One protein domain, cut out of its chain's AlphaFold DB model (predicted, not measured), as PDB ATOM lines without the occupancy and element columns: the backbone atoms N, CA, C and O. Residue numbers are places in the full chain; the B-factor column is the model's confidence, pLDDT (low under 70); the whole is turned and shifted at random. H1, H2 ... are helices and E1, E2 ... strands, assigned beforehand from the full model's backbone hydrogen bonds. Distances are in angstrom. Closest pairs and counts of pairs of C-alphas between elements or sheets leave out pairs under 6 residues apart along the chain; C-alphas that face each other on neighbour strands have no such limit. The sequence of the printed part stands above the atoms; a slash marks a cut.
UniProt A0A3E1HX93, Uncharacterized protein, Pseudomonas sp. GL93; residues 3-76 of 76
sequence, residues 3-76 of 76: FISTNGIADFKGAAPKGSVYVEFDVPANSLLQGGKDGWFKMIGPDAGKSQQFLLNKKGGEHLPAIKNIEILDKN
ATOM      1  N   PHE A   3     251.259 209.644 192.121       89.12
ATOM      2  CA  PHE A   3     249.973 210.183 192.563       89.12
ATOM      3  C   PHE A   3     249.241 209.172 193.436       89.12
ATOM      4  O   PHE A   3     249.286 207.974 193.177       89.12
ATOM      5  N   ILE A   4     248.554 209.681 194.448       92.31
ATOM      6  CA  ILE A   4     247.822 208.893 195.438       92.31
ATOM      7  C   ILE A   4     246.503 209.595 195.710       92.31
ATOM      8  O   ILE A   4     246.453 210.826 195.701       92.31
ATOM      9  N   SER A   5     245.456 208.822 195.968       93.31
ATOM     10  CA  SER A   5     244.162 209.354 196.383       93.31
ATOM     11  C   SER A   5     243.797 208.833 197.767       93.31
ATOM     12  O   SER A   5     244.003 207.658 198.058       93.31
ATOM     13  N   THR A   6     243.229 209.704 198.599       93.25
ATOM     14  CA  THR A   6     242.609 209.344 199.884       93.25
ATOM     15  C   THR A   6     241.102 209.103 199.762       93.25
ATOM     16  O   THR A   6     240.449 208.849 200.766       93.25
ATOM     17  N   ASN A   7     240.528 209.197 198.557       91.81
ATOM     18  CA  ASN A   7     239.095 208.975 198.311       91.81
ATOM     19  C   ASN A   7     238.764 207.502 197.995       91.81
ATOM     20  O   ASN A   7     237.633 207.181 197.625       91.81
ATOM     21  N   GLY A   8     239.751 206.613 198.103       89.44
ATOM     22  CA  GLY A   8     239.574 205.178 197.929       89.44
ATOM     23  C   GLY A   8     239.405 204.730 196.473       89.44
ATOM     24  O   GLY A   8     239.782 205.408 195.509       89.44
ATOM     25  N   ILE A   9     238.798 203.556 196.320       90.69
ATOM     26  CA  ILE A   9     238.701 202.817 195.058       90.69
ATOM     27  C   ILE A   9     237.927 203.529 193.935       90.69
ATOM     28  O   ILE A   9     238.161 203.262 192.754       90.69
ATOM     29  N   ALA A  10     237.025 204.455 194.268       90.31
ATOM     30  CA  ALA A  10     236.245 205.189 193.271       90.31
ATOM     31  C   ALA A  10     237.149 206.018 192.341       90.31
ATOM     32  O   ALA A  10     236.976 206.000 191.120       90.31
ATOM     33  N   ASP A  11     238.164 206.677 192.908       90.69
ATOM     34  CA  ASP A  11     239.162 207.424 192.137       90.69
ATOM     35  C   ASP A  11     240.042 206.487 191.294       90.69
ATOM     36  O   ASP A  11     240.421 206.838 190.174       90.69
ATOM     37  N   PHE A  12     240.332 205.279 191.790       89.75
ATOM     38  CA  PHE A  12     241.078 204.267 191.041       89.75
ATOM     39  C   PHE A  12     240.313 203.799 189.799       89.75
ATOM     40  O   PHE A  12     240.850 203.873 188.696       89.75
ATOM     41  N   LYS A  13     239.050 203.376 189.937       88.44
ATOM     42  CA  LYS A  13     238.256 202.860 188.806       88.44
ATOM     43  C   LYS A  13     238.049 203.906 187.704       88.44
ATOM     44  O   LYS A  13     237.975 203.544 186.534       88.44
ATOM     45  N   GLY A  14     237.984 205.190 188.067       87.44
ATOM     46  CA  GLY A  14     237.832 206.290 187.111       87.44
ATOM     47  C   GLY A  14     239.118 206.710 186.387       87.44
ATOM     48  O   GLY A  14     239.029 207.288 185.307       87.44
ATOM     49  N   ALA A  15     240.300 206.448 186.959       86.94
ATOM     50  CA  ALA A  15     241.574 206.967 186.444       86.94
ATOM     51  C   ALA A  15     242.561 205.887 185.971       86.94
ATOM     52  O   ALA A  15     243.429 206.171 185.144       86.94
ATOM     53  N   ALA A  16     242.474 204.668 186.504       90.25
ATOM     54  CA  ALA A  16     243.472 203.636 186.266       90.25
ATOM     55  C   ALA A  16     243.261 202.929 184.913       90.25
ATOM     56  O   ALA A  16     242.145 202.505 184.607       90.25
ATOM     57  N   PRO A  17     244.318 202.723 184.108       91.00
ATOM     58  CA  PRO A  17     244.251 201.872 182.923       91.00
ATOM     59  C   PRO A  17     243.827 200.436 183.259       91.00
ATOM     60  O   PRO A  17     244.070 199.951 184.368       91.00
ATOM     61  N   LYS A  18     243.264 199.720 182.280       91.88
ATOM     62  CA  LYS A  18     242.997 198.277 182.408       91.88
ATOM     63  C   LYS A  18     244.284 197.509 182.724       91.88
ATOM     64  O   LYS A  18     245.342 197.827 182.183       91.88
ATOM     65  N   GLY A  19     244.181 196.494 183.574       90.88
ATOM     66  CA  GLY A  19     245.302 195.709 184.090       90.88
ATOM     67  C   GLY A  19     246.008 196.329 185.299       90.88
ATOM     68  O   GLY A  19     246.940 195.723 185.827       90.88
ATOM     69  N   SER A  20     245.591 197.516 185.753       92.62
ATOM     70  CA  SER A  20     246.160 198.141 186.952       92.62
ATOM     71  C   SER A  20     245.722 197.413 188.221       92.62
ATOM     72  O   SER A  20     244.631 196.850 188.280       92.62
ATOM     73  N   VAL A  21     246.550 197.467 189.261       93.25
ATOM     74  CA  VAL A  21     246.240 196.926 190.591       93.25
ATOM     75  C   VAL A  21     245.946 198.082 191.538       93.25
ATOM     76  O   VAL A  21     246.680 199.070 191.549       93.25
ATOM     77  N   TYR A  22     244.885 197.950 192.326       93.44
ATOM     78  CA  TYR A  22     244.557 198.879 193.396       93.44
ATOM     79  C   TYR A  22     245.183 198.420 194.707       93.44
ATOM     80  O   TYR A  22     245.006 197.268 195.117       93.44
ATOM     81  N   VAL A  23     245.898 199.339 195.353       94.25
ATOM     82  CA  VAL A  23     246.507 199.124 196.661       94.25
ATOM     83  C   VAL A  23     246.123 200.239 197.620       94.25
ATOM     84  O   VAL A  23     246.119 201.411 197.240       94.25
ATOM     85  N   GLU A  24     245.857 199.866 198.864       95.19
ATOM     86  CA  GLU A  24     245.790 200.783 199.998       95.19
ATOM     87  C   GLU A  24     247.009 200.551 200.888       95.19
ATOM     88  O   GLU A  24     247.526 199.437 200.977       95.19
ATOM     89  N   PHE A  25     247.542 201.625 201.463       95.12
ATOM     90  CA  PHE A  25     248.707 201.581 202.337       95.12
ATOM     91  C   PHE A  25     248.737 202.817 203.232       95.12
ATOM     92  O   PHE A  25     248.275 203.896 202.853       95.12
ATOM     93  N   ASP A  26     249.369 202.673 204.389       95.56
ATOM     94  CA  ASP A  26     249.611 203.768 205.317       95.56
ATOM     95  C   ASP A  26     250.916 204.486 204.984       95.56
ATOM     96  O   ASP A  26     251.951 203.862 204.729       95.56
ATOM     97  N   VAL A  27     250.881 205.817 205.048       94.56
ATOM     98  CA  VAL A  27     252.037 206.688 204.819       94.56
ATOM     99  C   VAL A  27     251.956 207.929 205.718       94.56
ATOM    100  O   VAL A  27     250.860 208.436 205.968       94.56
ATOM    101  N   PRO A  28     253.088 208.464 206.212       94.88
ATOM    102  CA  PRO A  28     253.099 209.713 206.961       94.88
ATOM    103  C   PRO A  28     252.509 210.878 206.154       94.88
ATOM    104  O   PRO A  28     253.015 211.241 205.092       94.88
ATOM    105  N   ALA A  29     251.459 211.512 206.681       93.56
ATOM    106  CA  ALA A  29     250.745 212.592 205.996       93.56
ATOM    107  C   ALA A  29     251.626 213.825 205.703       93.56
ATOM    108  O   ALA A  29     251.418 214.526 204.716       93.56
ATOM    109  N   ASN A  30     252.646 214.078 206.528       95.19
ATOM    110  CA  ASN A  30     253.636 215.136 206.296       95.19
ATOM    111  C   ASN A  30     254.506 214.892 205.049       95.19
ATOM    112  O   ASN A  30     255.077 215.841 204.514       95.19
ATOM    113  N   SER A  31     254.570 213.647 204.570       95.12
ATOM    114  CA  SER A  31     255.297 213.247 203.361       95.12
ATOM    115  C   SER A  31     254.453 213.360 202.085       95.12
ATOM    116  O   SER A  31     254.914 213.038 200.991       95.12
ATOM    117  N   LEU A  32     253.213 213.845 202.212       94.56
ATOM    118  CA  LEU A  32     252.291 214.053 201.108       94.56
ATOM    119  C   LEU A  32     252.225 215.528 200.712       94.56
ATOM    120  O   LEU A  32     251.978 216.424 201.524       94.56
ATOM    121  N   LEU A  33     252.394 215.784 199.416       94.94
ATOM    122  CA  LEU A  33     252.138 217.094 198.828       94.94
ATOM    123  C   LEU A  33     250.770 217.118 198.157       94.94
ATOM    124  O   LEU A  33     250.377 216.142 197.524       94.94
ATOM    125  N   GLN A  34     250.067 218.248 198.252       94.19
ATOM    126  CA  GLN A  34     248.770 218.408 197.598       94.19
ATOM    127  C   GLN A  34     248.911 218.211 196.080       94.19
ATOM    128  O   GLN A  34     249.815 218.751 195.430       94.19
ATOM    129  N   GLY A  35     248.019 217.394 195.530       90.50
ATOM    130  CA  GLY A  35     247.865 217.149 194.106       90.50
ATOM    131  C   GLY A  35     247.075 218.257 193.411       90.50
ATOM    132  O   GLY A  35     246.957 219.372 193.905       90.50
ATOM    133  N   GLY A  36     246.563 217.956 192.215       86.69
ATOM    134  CA  GLY A  36     245.816 218.933 191.411       86.69
ATOM    135  C   GLY A  36     244.389 219.211 191.899       86.69
ATOM    136  O   GLY A  36     243.828 220.233 191.526       86.69
ATOM    137  N   LYS A  37     243.806 218.318 192.708       89.50
ATOM    138  CA  LYS A  37     242.453 218.440 193.275       89.50
ATOM    139  C   LYS A  37     242.402 217.877 194.697       89.50
ATOM    140  O   LYS A  37     243.350 217.217 195.131       89.50
ATOM    141  N   ASP A  38     241.305 218.125 195.400       90.25
ATOM    142  CA  ASP A  38     241.076 217.621 196.756       90.25
ATOM    143  C   ASP A  38     241.071 216.090 196.805       90.25
ATOM    144  O   ASP A  38     240.644 215.408 195.868       90.25
ATOM    145  N   GLY A  39     241.621 215.548 197.891       92.50
ATOM    146  CA  GLY A  39     241.838 214.111 198.078       92.50
ATOM    147  C   GLY A  39     242.958 213.511 197.221       92.50
ATOM    148  O   GLY A  39     243.329 212.364 197.443       92.50
ATOM    149  N   TRP A  40     243.541 214.267 196.283       93.81
ATOM    150  CA  TRP A  40     244.697 213.826 195.503       93.81
ATOM    151  C   TRP A  40     245.984 214.391 196.071       93.81
ATOM    152  O   TRP A  40     246.113 215.590 196.305       93.81
ATOM    153  N   PHE A  41     246.974 213.520 196.201       95.00
ATOM    154  CA  PHE A  41     248.279 213.814 196.760       95.00
ATOM    155  C   PHE A  41     249.394 213.294 195.861       95.00
ATOM    156  O   PHE A  41     249.181 212.544 194.905       95.00
ATOM    157  N   LYS A  42     250.608 213.737 196.169       93.81
ATOM    158  CA  LYS A  42     251.843 213.365 195.491       93.81
ATOM    159  C   LYS A  42     252.860 212.897 196.521       93.81
ATOM    160  O   LYS A  42     253.179 213.644 197.445       93.81
ATOM    161  N   MET A  43     253.418 211.715 196.288       93.75
ATOM    162  CA  MET A  43     254.705 211.304 196.846       93.75
ATOM    163  C   MET A  43     255.802 211.696 195.860       93.75
ATOM    164  O   MET A  43     255.722 211.410 194.655       93.75
ATOM    165  N   ILE A  44     256.825 212.378 196.360       94.44
ATOM    166  CA  ILE A  44     257.930 212.881 195.548       94.44
ATOM    167  C   ILE A  44     259.229 212.202 195.959       94.44
ATOM    168  O   ILE A  44     259.493 212.100 197.144       94.44
ATOM    169  N   GLY A  45     260.035 211.771 194.989       92.75
ATOM    170  CA  GLY A  45     261.368 211.226 195.242       92.75
ATOM    171  C   GLY A  45     262.436 212.324 195.334       92.75
ATOM    172  O   GLY A  45     262.143 213.496 195.074       92.75
ATOM    173  N   PRO A  46     263.687 211.964 195.671       91.12
ATOM    174  CA  PRO A  46     264.811 212.907 195.752       91.12
ATOM    175  C   PRO A  46     265.175 213.549 194.398       91.12
ATOM    176  O   PRO A  46     265.885 214.550 194.352       91.12
ATOM    177  N   ASP A  47     264.673 212.992 193.297       93.12
ATOM    178  CA  ASP A  47     264.798 213.478 191.920       93.12
ATOM    179  C   ASP A  47     263.739 214.532 191.535       93.12
ATOM    180  O   ASP A  47     263.775 215.083 190.434       93.12
ATOM    181  N   ALA A  48     262.786 214.837 192.423       92.31
ATOM    182  CA  ALA A  48     261.732 215.813 192.168       92.31
ATOM    183  C   ALA A  48     262.267 217.246 192.000       92.31
ATOM    184  O   ALA A  48     263.367 217.583 192.433       92.31
ATOM    185  N   GLY A  49     261.469 218.139 191.409       94.19
ATOM    186  CA  GLY A  49     261.876 219.535 191.222       94.19
ATOM    187  C   GLY A  49     262.160 220.252 192.551       94.19
ATOM    188  O   GLY A  49     261.479 220.014 193.550       94.19
ATOM    189  N   LYS A  50     263.121 221.191 192.560       94.38
ATOM    190  CA  LYS A  50     263.563 221.920 193.771       94.38
ATOM    191  C   LYS A  50     262.418 222.542 194.579       94.38
ATOM    192  O   LYS A  50     262.462 222.540 195.805       94.38
ATOM    193  N   SER A  51     261.390 223.062 193.908       93.62
ATOM    194  CA  SER A  51     260.212 223.639 194.567       93.62
ATOM    195  C   SER A  51     259.418 222.596 195.357       93.62
ATOM    196  O   SER A  51     258.979 222.872 196.471       93.62
ATOM    197  N   GLN A  52     259.265 221.388 194.816       94.00
ATOM    198  CA  GLN A  52     258.570 220.292 195.484       94.00
ATOM    199  C   GLN A  52     259.380 219.785 196.678       94.00
ATOM    200  O   GLN A  52     258.823 219.652 197.765       94.00
ATOM    201  N   GLN A  53     260.693 219.596 196.504       95.19
ATOM    202  CA  GLN A  53     261.588 219.220 197.605       95.19
ATOM    203  C   GLN A  53     261.531 220.246 198.744       95.19
ATOM    204  O   GLN A  53     261.390 219.888 199.908       95.19
ATOM    205  N   PHE A  54     261.564 221.542 198.412       95.69
ATOM    206  CA  PHE A  54     261.438 222.612 199.399       95.69
ATOM    207  C   PHE A  54     260.114 222.542 200.174       95.69
ATOM    208  O   PHE A  54     260.112 222.656 201.398       95.69
ATOM    209  N   LEU A  55     258.988 222.335 199.482       95.31
ATOM    210  CA  LEU A  55     257.672 222.225 200.121       95.31
ATOM    211  C   LEU A  55     257.570 221.015 201.052       95.31
ATOM    212  O   LEU A  55     256.975 221.127 202.124       95.31
ATOM    213  N   LEU A  56     258.149 219.885 200.651       95.62
ATOM    214  CA  LEU A  56     258.195 218.675 201.461       95.62
ATOM    215  C   LEU A  56     259.048 218.892 202.718       95.62
ATOM    216  O   LEU A  56     258.574 218.672 203.832       95.62
ATOM    217  N   ASN A  57     260.258 219.431 202.550       94.75
ATOM    218  CA  ASN A  57     261.171 219.728 203.653       94.75
ATOM    219  C   ASN A  57     260.566 220.731 204.644       94.75
ATOM    220  O   ASN A  57     260.699 220.561 205.853       94.75
ATOM    221  N   LYS A  58     259.839 221.744 204.155       95.38
ATOM    222  CA  LYS A  58     259.144 222.727 205.004       95.38
ATOM    223  C   LYS A  58     258.121 222.078 205.943       95.38
ATOM    224  O   LYS A  58     257.866 222.606 207.021       95.38
ATOM    225  N   LYS A  59     257.526 220.957 205.535       94.50
ATOM    226  CA  LYS A  59     256.571 220.183 206.339       94.50
ATOM    227  C   LYS A  59     257.233 219.048 207.129       94.50
ATOM    228  O   LYS A  59     256.528 218.305 207.804       94.50
ATOM    229  N   GLY A  60     258.557 218.905 207.047       94.56
ATOM    230  CA  GLY A  60     259.293 217.804 207.668       94.56
ATOM    231  C   GLY A  60     258.947 216.436 207.073       94.56
ATOM    232  O   GLY A  60     258.961 215.451 207.803       94.56
ATOM    233  N   GLY A  61     258.552 216.389 205.799       93.44
ATOM    234  CA  GLY A  61     258.223 215.149 205.101       93.44
ATOM    235  C   GLY A  61     259.446 214.427 204.537       93.44
ATOM    236  O   GLY A  61     260.526 215.001 204.398       93.44
ATOM    237  N   GLU A  62     259.253 213.168 204.162       94.00
ATOM    238  CA  GLU A  62     260.287 212.293 203.613       94.00
ATOM    239  C   GLU A  62     260.066 212.056 202.115       94.00
ATOM    240  O   GLU A  62     258.934 211.958 201.645       94.00
ATOM    241  N   HIS A  63     261.152 211.965 201.342       90.75
ATOM    242  CA  HIS A  63     261.072 211.738 199.891       90.75
ATOM    243  C   HIS A  63     260.754 210.270 199.549       90.75
ATOM    244  O   HIS A  63     260.266 209.940 198.475       90.75
ATOM    245  N   LEU A  64     261.061 209.352 200.459       88.69
ATOM    246  CA  LEU A  64     260.798 207.924 200.304       88.69
ATOM    247  C   LEU A  64     260.283 207.405 201.647       88.69
ATOM    248  O   LEU A  64     261.010 206.686 202.334       88.69
ATOM    249  N   PRO A  65     259.080 207.838 202.064       91.12
ATOM    250  CA  PRO A  65     258.560 207.474 203.366       91.12
ATOM    251  C   PRO A  65     258.345 205.966 203.443       91.12
ATOM    252  O   PRO A  65     257.937 205.326 202.469       91.12
ATOM    253  N   ALA A  66     258.573 205.401 204.625       91.19
ATOM    254  CA  ALA A  66     258.210 204.017 204.878       91.19
ATOM    255  C   ALA A  66     256.685 203.854 204.778       91.19
ATOM    256  O   ALA A  66     255.937 204.474 205.538       91.19
ATOM    257  N   ILE A  67     256.241 203.003 203.854       92.88
ATOM    258  CA  ILE A  67     254.839 202.606 203.722       92.88
ATOM    259  C   ILE A  67     254.564 201.350 204.554       92.88
ATOM    260  O   ILE A  67     255.433 200.485 204.695       92.88
ATOM    261  N   LYS A  68     253.366 201.255 205.130       95.06
ATOM    262  CA  LYS A  68     252.934 200.127 205.973       95.06
ATOM    263  C   LYS A  68     251.558 199.631 205.541       95.06
ATOM    264  O   LYS A  68     250.882 200.315 204.783       95.06
ATOM    265  N   ASN A  69     251.166 198.454 206.034       95.38
ATOM    266  CA  ASN A  69     249.820 197.894 205.851       95.38
ATOM    267  C   ASN A  69     249.374 197.893 204.379       95.38
ATOM    268  O   ASN A  69     248.301 198.372 204.042       95.38
ATOM    269  N   ILE A  70     250.255 197.414 203.491       94.50
ATOM    270  CA  ILE A  70     249.968 197.356 202.057       94.50
ATOM    271  C   ILE A  70     248.956 196.239 201.810       94.50
ATOM    272  O   ILE A  70     249.266 195.065 202.022       94.50
ATOM    273  N   GLU A  71     247.791 196.602 201.293       95.31
ATOM    274  CA  GLU A  71     246.723 195.675 200.938       95.31
ATOM    275  C   GLU A  71     246.384 195.802 199.456       95.31
ATOM    276  O   GLU A  71     246.184 196.897 198.935       95.31
ATOM    277  N   ILE A  72     246.322 194.666 198.757       93.25
ATOM    278  CA  ILE A  72     245.855 194.607 197.369       93.25
ATOM    279  C   ILE A  72     244.359 194.328 197.404       93.25
ATOM    280  O   ILE A  72     243.953 193.215 197.739       93.25
ATOM    281  N   LEU A  73     243.554 195.319 197.034       91.06
ATOM    282  CA  LEU A  73     242.101 195.247 197.199       91.06
ATOM    283  C   LEU A  73     241.345 195.017 195.885       91.06
ATOM    284  O   LEU A  73     240.262 194.442 195.908       91.06
ATOM    285  N   ASP A  74     241.891 195.428 194.733       88.69
ATOM    286  CA  ASP A  74     241.201 195.267 193.443       88.69
ATOM    287  C   ASP A  74     242.172 195.294 192.245       88.69
ATOM    288  O   ASP A  74     243.365 195.585 192.375       88.69
ATOM    289  N   LYS A  75     241.658 194.980 191.056       85.69
ATOM    290  CA  LYS A  75     242.312 195.070 189.750       85.69
ATOM    291  C   LYS A  75     241.341 195.702 188.739       85.69
ATOM    292  O   LYS A  75     240.133 195.480 188.808       85.69
ATOM    293  N   ASN A  76     241.842 196.539 187.832       80.44
ATOM    294  CA  ASN A  76     241.035 197.155 186.763       80.44
ATOM    295  C   ASN A  76     241.164 196.422 185.428       80.44
ATOM    296  O   ASN A  76     242.181 195.721 185.240       80.44
TER     297      ASN A  76
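This is residues 3 to 76 of the 76 residues of an uncharacterized protein of Pseudomonas sp. GL93 (UniProt A0A3E1HX93). A ribbon of two long antiparallel strands, E2 and E4, arches along one side of a much smaller pair, E1 and E3, which lies near the middle of the domain. The two helices lie toward opposite ends of the longest axis: H1 below one end of the ribbon, and H2 beyond E3, away from the ribbon. The 74 printed residues hold two named helices and four named strands, in the order E1, H1, E2, E3, H2, E4; each of the two sheets, E2 - E4 and E1 - E3, is antiparallel, and the class is mixed, helices and strands. The whole is only just compact, close to loose, with a radius of gyration of the C-alphas of 13.1 A and spans of 35 by 25 by 21 A.

E2 covers residues 21 to 26 and is 16.6 A long. E4, residues 68 to 75, is the longest strand at 20.0 A, and ends at C-alpha 75 at (242.312, 195.070, 189.750). E1, residues 3 to 5, begins at C-alpha 3 at (249.973, 210.183, 192.563) and measures 7.0 A; E3, residues 40 to 43, measures 10.4 A. H1 covers residues 9 to 15, over 10.0 A. H2 covers residues 50 to 58, over 12.1 A, beginning at C-alpha 50 at (263.563, 221.920, 193.771).

E2 and E4 are antiparallel neighbours, with 158 degrees between their directions; N 22 and O 74 are 2.8 A apart and N 71 and O 24 are 2.9 A apart, both within hydrogen-bond range. H1 and E4 are near each other, with 6 pairs of C-alphas within 10 A. The closest C-alphas of H1 and E2 are those of Phe 12 and Tyr 22, 6.8 A apart. The closest C-alphas of H1 and E1 are those of Asp 11 and Ser 5, also 6.8 A apart. E1 and E3 are antiparallel neighbours at 137 degrees, with N 41 and O 4 within hydrogen-bond range at 2.8 A. Residues 33 to 34 form a short antiparallel pairing with residues 41 to 42 of E3. E2 is apart from E1 and E3, and H2 is apart from H1, E1 and E2. In H1 and H2 every O i to N i+4 pair is within hydrogen-bond range.

The two C-alphas farthest apart, those of Lys 18 and Lys 58, are 37.0 A apart. The printed part has no cut and ends at residue 76, the chain's last. The link from E2 to E3, residues 27 to 39, is long. The mean pLDDT of the printed part is 92.5, and no printed residue is under 70.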